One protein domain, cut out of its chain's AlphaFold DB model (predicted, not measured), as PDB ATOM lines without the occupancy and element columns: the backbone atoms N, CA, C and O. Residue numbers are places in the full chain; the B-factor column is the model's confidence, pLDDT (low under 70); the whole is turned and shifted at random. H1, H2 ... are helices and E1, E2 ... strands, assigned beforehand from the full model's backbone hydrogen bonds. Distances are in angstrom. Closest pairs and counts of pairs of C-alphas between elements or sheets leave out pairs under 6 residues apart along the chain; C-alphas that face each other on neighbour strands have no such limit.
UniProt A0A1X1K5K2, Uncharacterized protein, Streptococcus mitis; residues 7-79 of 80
ATOM      1  N   LYS A   7      50.052 -40.242  63.350       89.25
ATOM      2  CA  LYS A   7      50.701 -39.549  64.466       89.25
ATOM      3  C   LYS A   7      49.894 -39.783  65.747       89.25
ATOM      4  O   LYS A   7      48.705 -39.460  65.794       89.25
ATOM      5  N   ALA A   8      50.549 -40.352  66.751       88.00
ATOM      6  CA  ALA A   8      50.024 -40.556  68.090       88.00
ATOM      7  C   ALA A   8      50.759 -39.655  69.080       88.00
ATOM      8  O   ALA A   8      51.992 -39.582  69.073       88.00
ATOM      9  N   GLU A   9      49.990 -38.985  69.923       90.94
ATOM     10  CA  GLU A   9      50.490 -38.386  71.152       90.94
ATOM     11  C   GLU A   9      50.457 -39.451  72.251       90.94
ATOM     12  O   GLU A   9      49.448 -40.136  72.408       90.94
ATOM     13  N   VAL A  10      51.569 -39.641  72.956       90.94
ATOM     14  CA  VAL A  10      51.713 -40.653  74.005       90.94
ATOM     15  C   VAL A  10      52.004 -39.950  75.313       90.94
ATOM     16  O   VAL A  10      53.021 -39.268  75.406       90.94
ATOM     17  N   HIS A  11      51.144 -40.148  76.303       92.12
ATOM     18  CA  HIS A  11      51.320 -39.725  77.687       92.12
ATOM     19  C   HIS A  11      51.327 -41.001  78.525       92.12
ATOM     20  O   HIS A  11      50.293 -41.628  78.715       92.12
ATOM     21  N   CYS A  12      52.499 -41.481  78.941       91.00
ATOM     22  CA  CYS A  12      52.569 -42.783  79.595       91.00
ATOM     23  C   CYS A  12      52.008 -42.716  81.027       91.00
ATOM     24  O   CYS A  12      52.646 -42.087  81.872       91.00
ATOM     25  N   PRO A  13      50.919 -43.443  81.354       88.50
ATOM     26  CA  PRO A  13      50.338 -43.410  82.699       88.50
ATOM     27  C   PRO A  13      51.220 -44.097  83.753       88.50
ATOM     28  O   PRO A  13      51.003 -43.926  84.944       88.50
ATOM     29  N   PHE A  14      52.230 -44.865  83.329       88.06
ATOM     30  CA  PHE A  14      53.099 -45.630  84.227       88.06
ATOM     31  C   PHE A  14      54.386 -44.895  84.616       88.06
ATOM     32  O   PHE A  14      54.848 -45.028  85.740       88.06
ATOM     33  N   CYS A  15      55.008 -44.164  83.682       91.62
ATOM     34  CA  CYS A  15      56.292 -43.487  83.929       91.62
ATOM     35  C   CYS A  15      56.245 -41.966  83.766       91.62
ATOM     36  O   CYS A  15      57.267 -41.319  83.958       91.62
ATOM     37  N   GLY A  16      55.097 -41.390  83.395       89.94
ATOM     38  CA  GLY A  16      54.915 -39.941  83.250       89.94
ATOM     39  C   GLY A  16      55.536 -39.327  81.990       89.94
ATOM     40  O   GLY A  16      55.321 -38.151  81.716       89.94
ATOM     41  N   GLU A  17      56.280 -40.101  81.199       93.31
ATOM     42  CA  GLU A  17      56.912 -39.615  79.971       93.31
ATOM     43  C   GLU A  17      55.887 -39.283  78.876       93.31
ATOM     44  O   GLU A  17      55.002 -40.087  78.560       93.31
ATOM     45  N   CYS A  18      56.083 -38.132  78.227       92.88
ATOM     46  CA  CYS A  18      55.239 -37.640  77.141       92.88
ATOM     47  C   CYS A  18      56.041 -37.487  75.845       92.88
ATOM     48  O   CYS A  18      57.084 -36.837  75.814       92.88
ATOM     49  N   TYR A  19      55.562 -38.067  74.744       93.06
ATOM     50  CA  TYR A  19      56.240 -37.979  73.450       93.06
ATOM     51  C   TYR A  19      55.307 -38.250  72.269       93.06
ATOM     52  O   TYR A  19      54.180 -38.716  72.401       93.06
ATOM     53  N   VAL A  20      55.812 -37.987  71.064       91.94
ATOM     54  CA  VAL A  20      55.110 -38.264  69.808       91.94
ATOM     55  C   VAL A  20      55.656 -39.532  69.163       91.94
ATOM     56  O   VAL A  20      56.870 -39.705  69.049       91.94
ATOM     57  N   ARG A  21      54.770 -40.406  68.676       89.44
ATOM     58  CA  ARG A  21      55.150 -41.627  67.951       89.44
ATOM     59  C   ARG A  21      54.268 -41.855  66.729       89.44
ATOM     60  O   ARG A  21      53.091 -41.516  66.722       89.44
ATOM     61  N   LYS A  22      54.837 -42.456  65.683       89.19
ATOM     62  CA  LYS A  22      54.068 -42.956  64.538       89.19
ATOM     63  C   LYS A  22      53.565 -44.368  64.832       89.19
ATOM     64  O   LYS A  22      54.349 -45.216  65.253       89.19
ATOM     65  N   VAL A  23      52.283 -44.618  64.597       88.12
ATOM     66  CA  VAL A  23      51.628 -45.911  64.837       88.12
ATOM     67  C   VAL A  23      50.902 -46.394  63.587       88.12
ATOM     68  O   VAL A  23      50.478 -45.597  62.750       88.12
ATOM     69  N   GLY A  24      50.761 -47.711  63.453       83.75
ATOM     70  CA  GLY A  24      49.967 -48.299  62.377       83.75
ATOM     71  C   GLY A  24      48.470 -47.988  62.538       83.75
ATOM     72  O   GLY A  24      47.994 -47.782  63.657       83.75
ATOM     73  N   PRO A  25      47.686 -48.013  61.449       80.31
ATOM     74  CA  PRO A  25      46.271 -47.647  61.486       80.31
ATOM     75  C   PRO A  25      45.430 -48.680  62.251       80.31
ATOM     76  O   PRO A  25      44.413 -48.336  62.855       80.31
ATOM     77  N   ASN A  26      45.903 -49.930  62.286       83.00
ATOM     78  CA  ASN A  26      45.277 -51.057  62.977       83.00
ATOM     79  C   ASN A  26      45.835 -51.299  64.388       83.00
ATOM     80  O   ASN A  26      45.381 -52.222  65.060       83.00
ATOM     81  N   ALA A  27      46.795 -50.491  64.850       86.25
ATOM     82  CA  ALA A  27      47.331 -50.634  66.198       86.25
ATOM     83  C   ALA A  27      46.248 -50.298  67.241       86.25
ATOM     84  O   ALA A  27      45.550 -49.283  67.122       86.25
ATOM     85  N   LYS A  28      46.104 -51.175  68.239       85.56
ATOM     86  CA  LYS A  28      45.208 -50.999  69.397       85.56
ATOM     87  C   LYS A  28      45.956 -50.578  70.662       85.56
ATOM     88  O   LYS A  28      45.352 -50.003  71.556       85.56
ATOM     89  N   SER A  29      47.256 -50.836  70.716       89.31
ATOM     90  CA  SER A  29      48.138 -50.473  71.820       89.31
ATOM     91  C   SER A  29      49.547 -50.195  71.301       89.31
ATOM     92  O   SER A  29      49.872 -50.483  70.141       89.31
ATOM     93  N   LEU A  30      50.383 -49.614  72.154       91.56
ATOM     94  CA  LEU A  30      51.822 -49.511  71.941       91.56
ATOM     95  C   LEU A  30      52.570 -49.754  73.246       91.56
ATOM     96  O   LEU A  30      52.034 -49.526  74.323       91.56
ATOM     97  N   LEU A  31      53.835 -50.150  73.138       91.50
ATOM     98  CA  LEU A  31      54.733 -50.203  74.285       91.50
ATOM     99  C   LEU A  31      55.386 -48.838  74.495       91.50
ATOM    100  O   LEU A  31      55.916 -48.241  73.542       91.50
ATOM    101  N   CYS A  32      55.377 -48.362  75.739       91.38
ATOM    102  CA  CYS A  32      56.136 -47.187  76.135       91.38
ATOM    103  C   CYS A  32      57.612 -47.385  75.777       91.38
ATOM    104  O   CYS A  32      58.202 -48.410  76.111       91.38
ATOM    105  N   ARG A  33      58.245 -46.413  75.117       93.62
ATOM    106  CA  ARG A  33      59.671 -46.533  74.760       93.62
ATOM    107  C   ARG A  33      60.611 -46.504  75.976       93.62
ATOM    108  O   ARG A  33      61.771 -46.861  75.818       93.62
ATOM    109  N   PHE A  34      60.120 -46.060  77.137       93.19
ATOM    110  CA  PHE A  34      60.898 -45.907  78.369       93.19
ATOM    111  C   PHE A  34      60.655 -47.068  79.337       93.19
ATOM    112  O   PHE A  34      61.561 -47.854  79.586       93.19
ATOM    113  N   CYS A  35      59.422 -47.236  79.825       91.56
ATOM    114  CA  CYS A  35      59.096 -48.289  80.795       91.56
ATOM    115  C   CYS A  35      58.617 -49.606  80.168       91.56
ATOM    116  O   CYS A  35      58.361 -50.564  80.888       91.56
ATOM    117  N   ARG A  36      58.470 -49.668  78.836       91.00
ATOM    118  CA  ARG A  36      57.975 -50.837  78.081       91.00
ATOM    119  C   ARG A  36      56.559 -51.305  78.429       91.00
ATOM    120  O   ARG A  36      56.110 -52.282  77.843       91.00
ATOM    121  N   MET A  37      55.827 -50.581  79.274       89.75
ATOM    122  CA  MET A  37      54.431 -50.890  79.583       89.75
ATOM    123  C   MET A  37      53.520 -50.675  78.374       89.75
ATOM    124  O   MET A  37      53.727 -49.745  77.588       89.75
ATOM    125  N   SER A  38      52.510 -51.533  78.238       89.75
ATOM    126  CA  SER A  38      51.501 -51.429  77.183       89.75
ATOM    127  C   SER A  38      50.501 -50.318  77.506       89.75
ATOM    128  O   SER A  38      49.919 -50.290  78.590       89.75
ATOM    129  N   ILE A  39      50.314 -49.404  76.559       91.19
ATOM    130  CA  ILE A  39      49.420 -48.247  76.647       91.19
ATOM    131  C   ILE A  39      48.364 -48.383  75.551       91.19
ATOM    132  O   ILE A  39      48.688 -48.723  74.405       91.19
ATOM    133  N   TYR A  40      47.103 -48.132  75.890       89.81
ATOM    134  CA  TYR A  40      45.998 -48.221  74.945       89.81
ATOM    135  C   TYR A  40      46.043 -47.079  73.920       89.81
ATOM    136  O   TYR A  40      46.356 -45.944  74.255       89.81
ATOM    137  N   LEU A  41      45.737 -47.374  72.650       88.69
ATOM    138  CA  LEU A  41      45.672 -46.378  71.575       88.69
ATOM    139  C   LEU A  41      44.225 -46.039  71.230       88.69
ATOM    140  O   LEU A  41      43.550 -46.763  70.488       88.69
ATOM    141  N   LYS A  42      43.795 -44.856  71.650       86.88
ATOM    142  CA  LYS A  42      42.484 -44.288  71.352       86.88
ATOM    143  C   LYS A  42      42.548 -43.362  70.142       86.88
ATOM    144  O   LYS A  42      43.591 -42.801  69.800       86.88
ATOM    145  N   TRP A  43      41.432 -43.232  69.437       82.94
ATOM    146  CA  TRP A  43      41.285 -42.214  68.396       82.94
ATOM    147  C   TRP A  43      40.943 -40.874  69.044       82.94
ATOM    148  O   TRP A  43      40.050 -40.823  69.886       82.94
ATOM    149  N   LYS A  44      41.613 -39.788  68.636       81.00
ATOM    150  CA  LYS A  44      41.248 -38.441  69.112       81.00
ATOM    151  C   LYS A  44      39.918 -37.956  68.531       81.00
ATOM    152  O   LYS A  44      39.240 -37.129  69.131       81.00
ATOM    153  N   THR A  45      39.541 -38.469  67.365       76.62
ATOM    154  CA  THR A  45      38.315 -38.108  66.647       76.62
ATOM    155  C   THR A  45      37.366 -39.295  66.536       76.62
ATOM    156  O   THR A  45      37.783 -40.450  66.585       76.62
ATOM    157  N   LYS A  46      36.075 -39.023  66.295       69.31
ATOM    158  CA  LYS A  46      35.066 -40.069  66.025       69.31
ATOM    159  C   LYS A  46      35.339 -40.855  64.732       69.31
ATOM    160  O   LYS A  46      34.816 -41.949  64.556       69.31
ATOM    161  N   THR A  47      36.146 -40.308  63.823       67.00
ATOM    162  CA  THR A  47      36.499 -40.925  62.538       67.00
ATOM    163  C   THR A  47      37.950 -41.412  62.537       67.00
ATOM    164  O   THR A  47      38.840 -40.728  63.035       67.00
ATOM    165  N   ARG A  48      38.215 -42.575  61.916       63.47
ATOM    166  CA  ARG A  48      39.556 -43.210  61.816       63.47
ATOM    167  C   ARG A  48      40.557 -42.459  60.917       63.47
ATOM    168  O   ARG A  48      41.675 -42.919  60.718       63.47
ATOM    169  N   LEU A  49      40.140 -41.340  60.335       64.06
ATOM    170  CA  LEU A  49      40.951 -40.483  59.465       64.06
ATOM    171  C   LEU A  49      40.974 -39.026  59.949       64.06
ATOM    172  O   LEU A  49      41.656 -38.197  59.353       64.06
ATOM    173  N   GLY A  50      40.234 -38.707  61.015       66.25
ATOM    174  CA  GLY A  50      40.263 -37.382  61.611       66.25
ATOM    175  C   GLY A  50      41.564 -37.166  62.379       66.25
ATOM    176  O   GLY A  50      42.089 -38.073  63.026       66.25
ATOM    177  N   THR A  51      42.092 -35.952  62.287       77.81
ATOM    178  CA  THR A  51      43.167 -35.473  63.156       77.81
ATOM    179  C   THR A  51      42.633 -34.333  64.006       77.81
ATOM    180  O   THR A  51      41.673 -33.662  63.623       77.81
ATOM    181  N   ASP A  52      43.218 -34.136  65.183       74.81
ATOM    182  CA  ASP A  52      42.960 -32.935  65.969       74.81
ATOM    183  C   ASP A  52      43.579 -31.685  65.311       74.81
ATOM    184  O   ASP A  52      44.296 -31.761  64.309       74.81
ATOM    185  N   LYS A  53      43.347 -30.516  65.918       74.88
ATOM    186  CA  LYS A  53      43.918 -29.222  65.502       74.88
ATOM    187  C   LYS A  53      45.458 -29.190  65.422       74.88
ATOM    188  O   LYS A  53      46.013 -28.240  64.881       74.88
ATOM    189  N   HIS A  54      46.146 -30.196  65.961       74.94
ATOM    190  CA  HIS A  54      47.603 -30.329  65.975       74.94
ATOM    191  C   HIS A  54      48.107 -31.473  65.065       74.94
ATOM    192  O   HIS A  54      49.305 -31.781  65.048       74.94
ATOM    193  N   GLY A  55      47.215 -32.100  64.287       77.88
ATOM    194  CA  GLY A  55      47.544 -33.160  63.337       77.88
ATOM    195  C   GLY A  55      47.712 -34.550  63.961       77.88
ATOM    196  O   GLY A  55      48.313 -35.427  63.336       77.88
ATOM    197  N   PHE A  56      47.226 -34.782  65.186       77.31
ATOM    198  CA  PHE A  56      47.261 -36.096  65.835       77.31
ATOM    199  C   PHE A  56      45.957 -36.858  65.613       77.31
ATOM    200  O   PHE A  56      44.875 -36.380  65.948       77.31
ATOM    201  N   ALA A  57      46.058 -38.073  65.076       78.88
ATOM    202  CA  ALA A  57      44.908 -38.961  64.881       78.88
ATOM    203  C   ALA A  57      44.647 -39.848  66.109       78.88
ATOM    204  O   ALA A  57      43.531 -40.325  66.332       78.88
ATOM    205  N   ARG A  58      45.693 -40.102  66.901       82.69
ATOM    206  CA  ARG A  58      45.680 -41.050  68.017       82.69
ATOM    207  C   ARG A  58      46.192 -40.398  69.301       82.69
ATOM    208  O   ARG A  58      47.075 -39.541  69.244       82.69
ATOM    209  N   ILE A  59      45.664 -40.844  70.432       87.12
ATOM    210  CA  ILE A  59      46.174 -40.545  71.772       87.12
ATOM    211  C   ILE A  59      46.383 -41.859  72.528       87.12
ATOM    212  O   ILE A  59      45.623 -42.810  72.337       87.12
ATOM    213  N   ALA A  60      47.458 -41.926  73.302       86.50
ATOM    214  CA  ALA A  60      47.767 -43.023  74.199       86.50
ATOM    215  C   ALA A  60      48.044 -42.465  75.593       86.50
ATOM    216  O   ALA A  60      49.186 -42.128  75.894       86.50
ATOM    217  N   ASP A  61      46.989 -42.340  76.390       84.44
ATOM    218  CA  ASP A  61      47.000 -41.808  77.758       84.44
ATOM    219  C   ASP A  61      46.456 -42.804  78.798       84.44
ATOM    220  O   ASP A  61      46.717 -42.663  79.990       84.44
ATOM    221  N   GLU A  62      45.765 -43.856  78.352       82.31
ATOM    222  CA  GLU A  62      45.134 -44.850  79.223       82.31
ATOM    223  C   GLU A  62      45.981 -46.138  79.321       82.31
ATOM    224  O   GLU A  62      46.569 -46.581  78.320       82.31
ATOM    225  N   PRO A  63      46.041 -46.784  80.504       79.31
ATOM    226  CA  PRO A  63      46.637 -48.108  80.642       79.31
ATOM    227  C   PRO A  63      45.963 -49.094  79.684       79.31
ATOM    228  O   PRO A  63      44.757 -49.035  79.449       79.31
ATOM    229  N   PHE A  64      46.726 -50.022  79.109       79.56
ATOM    230  CA  PHE A  64      46.116 -51.110  78.352       79.56
ATOM    231  C   PHE A  64      45.605 -52.185  79.316       79.56
ATOM    232  O   PHE A  64      46.405 -52.713  80.077       79.56
ATOM    233  N   ASN A  65      44.316 -52.540  79.250       72.56
ATOM    234  CA  ASN A  65      43.708 -53.520  80.166       72.56
ATOM    235  C   ASN A  65      44.362 -54.911  80.157       72.56
ATOM    236  O   ASN A  65      44.209 -55.623  81.131       72.56
ATOM    237  N   GLY A  66      45.073 -55.302  79.093       66.75
ATOM    238  CA  GLY A  66      45.852 -56.552  79.061       66.75
ATOM    239  C   GLY A  66      47.299 -56.369  79.522       66.75
ATOM    240  O   GLY A  66      48.216 -56.840  78.853       66.75
ATOM    241  N   ASN A  67      47.525 -55.531  80.531       74.00
ATOM    242  CA  ASN A  67      48.820 -55.347  81.179       74.00
ATOM    243  C   ASN A  67      48.719 -55.992  82.559       74.00
ATOM    244  O   ASN A  67      47.816 -55.625  83.298       74.00
ATOM    245  N   GLU A  68      49.665 -56.864  82.909       73.94
ATOM    246  CA  GLU A  68      49.716 -57.589  84.189       73.94
ATOM    247  C   GLU A  68      49.473 -56.665  85.393       73.94
ATOM    248  O   GLU A  68      48.615 -56.940  86.216       73.94
ATOM    249  N   ILE A  69      50.093 -55.478  85.418       70.75
ATOM    250  CA  ILE A  69      49.912 -54.503  86.510       70.75
ATOM    251  C   ILE A  69      48.471 -53.973  86.587       70.75
ATOM    252  O   ILE A  69      47.977 -53.653  87.662       70.75
ATOM    253  N   VAL A  70      47.809 -53.817  85.440       73.56
ATOM    254  CA  VAL A  70      46.426 -53.324  85.353       73.56
ATOM    255  C   VAL A  70      45.440 -54.446  85.672       73.56
ATOM    256  O   VAL A  70      44.415 -54.183  86.293       73.56
ATOM    257  N   GLU A  71      45.742 -55.677  85.266       76.38
ATOM    258  CA  GLU A  71      44.962 -56.870  85.604       76.38
ATOM    259  C   GLU A  71      44.996 -57.125  87.113       76.38
ATOM    260  O   GLU A  71      43.931 -57.221  87.719       76.38
ATOM    261  N   ASP A  72      46.179 -57.074  87.730       72.00
ATOM    262  CA  ASP A  72      46.347 -57.177  89.183       72.00
ATOM    263  C   ASP A  72      45.573 -56.073  89.921       72.00
ATOM    264  O   ASP A  72      44.889 -56.329  90.912       72.00
ATOM    265  N   LEU A  73      45.626 -54.826  89.431       72.31
ATOM    266  CA  LEU A  73      44.861 -53.728  90.032       72.31
ATOM    267  C   LEU A  73      43.346 -53.952  89.916       72.31
ATOM    268  O   LEU A  73      42.611 -53.688  90.866       72.31
ATOM    269  N   ASN A  74      42.875 -54.414  88.757       75.12
ATOM    270  CA  ASN A  74      41.457 -54.673  88.522       75.12
ATOM    271  C   ASN A  74      40.947 -55.869  89.333       75.12
ATOM    272  O   ASN A  74      39.782 -55.870  89.716       75.12
ATOM    273  N   GLU A  75      41.787 -56.861  89.627       76.44
ATOM    274  CA  GLU A  75      41.427 -57.958  90.529       76.44
ATOM    275  C   GLU A  75      41.202 -57.450  91.962       76.44
ATOM    276  O   GLU A  75      40.254 -57.856  92.630       76.44
ATOM    277  N   VAL A  76      42.026 -56.506  92.424       76.00
ATOM    278  CA  VAL A  76      41.913 -55.960  93.786       76.00
ATOM    279  C   VAL A  76      40.780 -54.933  93.913       76.00
ATOM    280  O   VAL A  76      40.100 -54.901  94.938       76.00
ATOM    281  N   PHE A  77      40.571 -54.089  92.898       74.81
ATOM    282  CA  PHE A  77      39.694 -52.912  92.985       74.81
ATOM    283  C   PHE A  77      38.492 -52.916  92.021       74.81
ATOM    284  O   PHE A  77      37.670 -52.014  92.090       74.81
ATOM    285  N   GLY A  78      38.348 -53.893  91.122       64.06
ATOM    286  CA  GLY A  78      37.315 -53.901  90.070       64.06
ATOM    287  C   GLY A  78      35.945 -54.467  90.470       64.06
ATOM    288  O   GLY A  78      35.121 -54.718  89.591       64.06
ATOM    289  N   HIS A  79      35.700 -54.705  91.760       62.44
ATOM    290  CA  HIS A  79      34.481 -55.331  92.294       62.44
ATOM    291  C   HIS A  79      33.444 -54.325  92.835       62.44
ATOM    292  O   HIS A  79      32.739 -54.630  93.798       62.44
TER     293      HIS A  79
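What this domain is: This is residues 7 to 79 of the 80 residues of an uncharacterized protein of Streptococcus mitis (UniProt A0A1X1K5K2). A small three-stranded sheet, E2, E1 and E5, has the short hairpin E3 and E4 crossing over one of its faces, close to Ala 60 of E5. H1 lies away from this strand body at one end of the length, and the long loop of residues 41 to 57 reaches out at the other end. The printed part has 73 residues with five named strands and then one named helix, in the order E1, E2, E3, E4, E5, H1; under half of the residues are in named elements, and the class is mixed, helices and strands. The larger sheet runs E2, E1, E5 and is mixed, while E3 and E4 are antiparallel. The whole is compact, with a radius of gyration of the C-alphas of 12.9 A and spans of 38 by 26 by 19 A.

Where its parts are: E1 is residues 7 to 11, 13.2 A long, and begins at C-alpha 7, (50.701, -39.549, 64.466). E2, the longest strand, is residues 18 to 23, 15.3 A long. E5 is residues 58 to 60, with C-alpha 60 at (47.767, -43.023, 74.199). E3 is residues 29 to 31 and E4 is residues 38 to 40. H1 is residues 68 to 77, 14.1 A long, and ends at C-alpha 77, (39.694, -52.912, 92.985).

How they stand to each other: In the larger sheet E1 is the inner strand, and E2 and E5 are edge strands. E1 and E2 form a hairpin, antiparallel at 146 degrees, with N 8 and O 21 at 2.8 A and N 19 and O 10 at 2.9 A, within hydrogen-bond range. E1 and E5 are parallel at 21 degrees, with N 11 and O 60 at 2.8 A and N 9 and O 58 at 3.0 A. Residues 42 to 43 pair antiparallel with residues 58 to 59 of E5. E3 and E4 form a second hairpin, antiparallel at 149 degrees, with N 39 and O 30 at 2.8 A. The closest C-alphas of E4 and E5 are those of Tyr 40 and Ala 60, 5.5 A apart. Those of E2 and E3 are Val 23 and Leu 30, 8.0 A apart. E1 and E4 are only just apart, 8.4 A at the closest. H1 is not on the larger sheet and is apart from E3 and E4. In H1 every O i to N i+4 pair is within hydrogen-bond range.

The domain as a whole: The two C-alphas farthest apart, those of Lys 53 and Val 76, are 39.0 A from each other. The printed part has no cut. The link from E4 to E5, 17 residues, is long, and the link from E2 to E3 is tight. The mean pLDDT of the printed part is 82.1; residues 46 to 50, 66 and 78 to 79 are under 70.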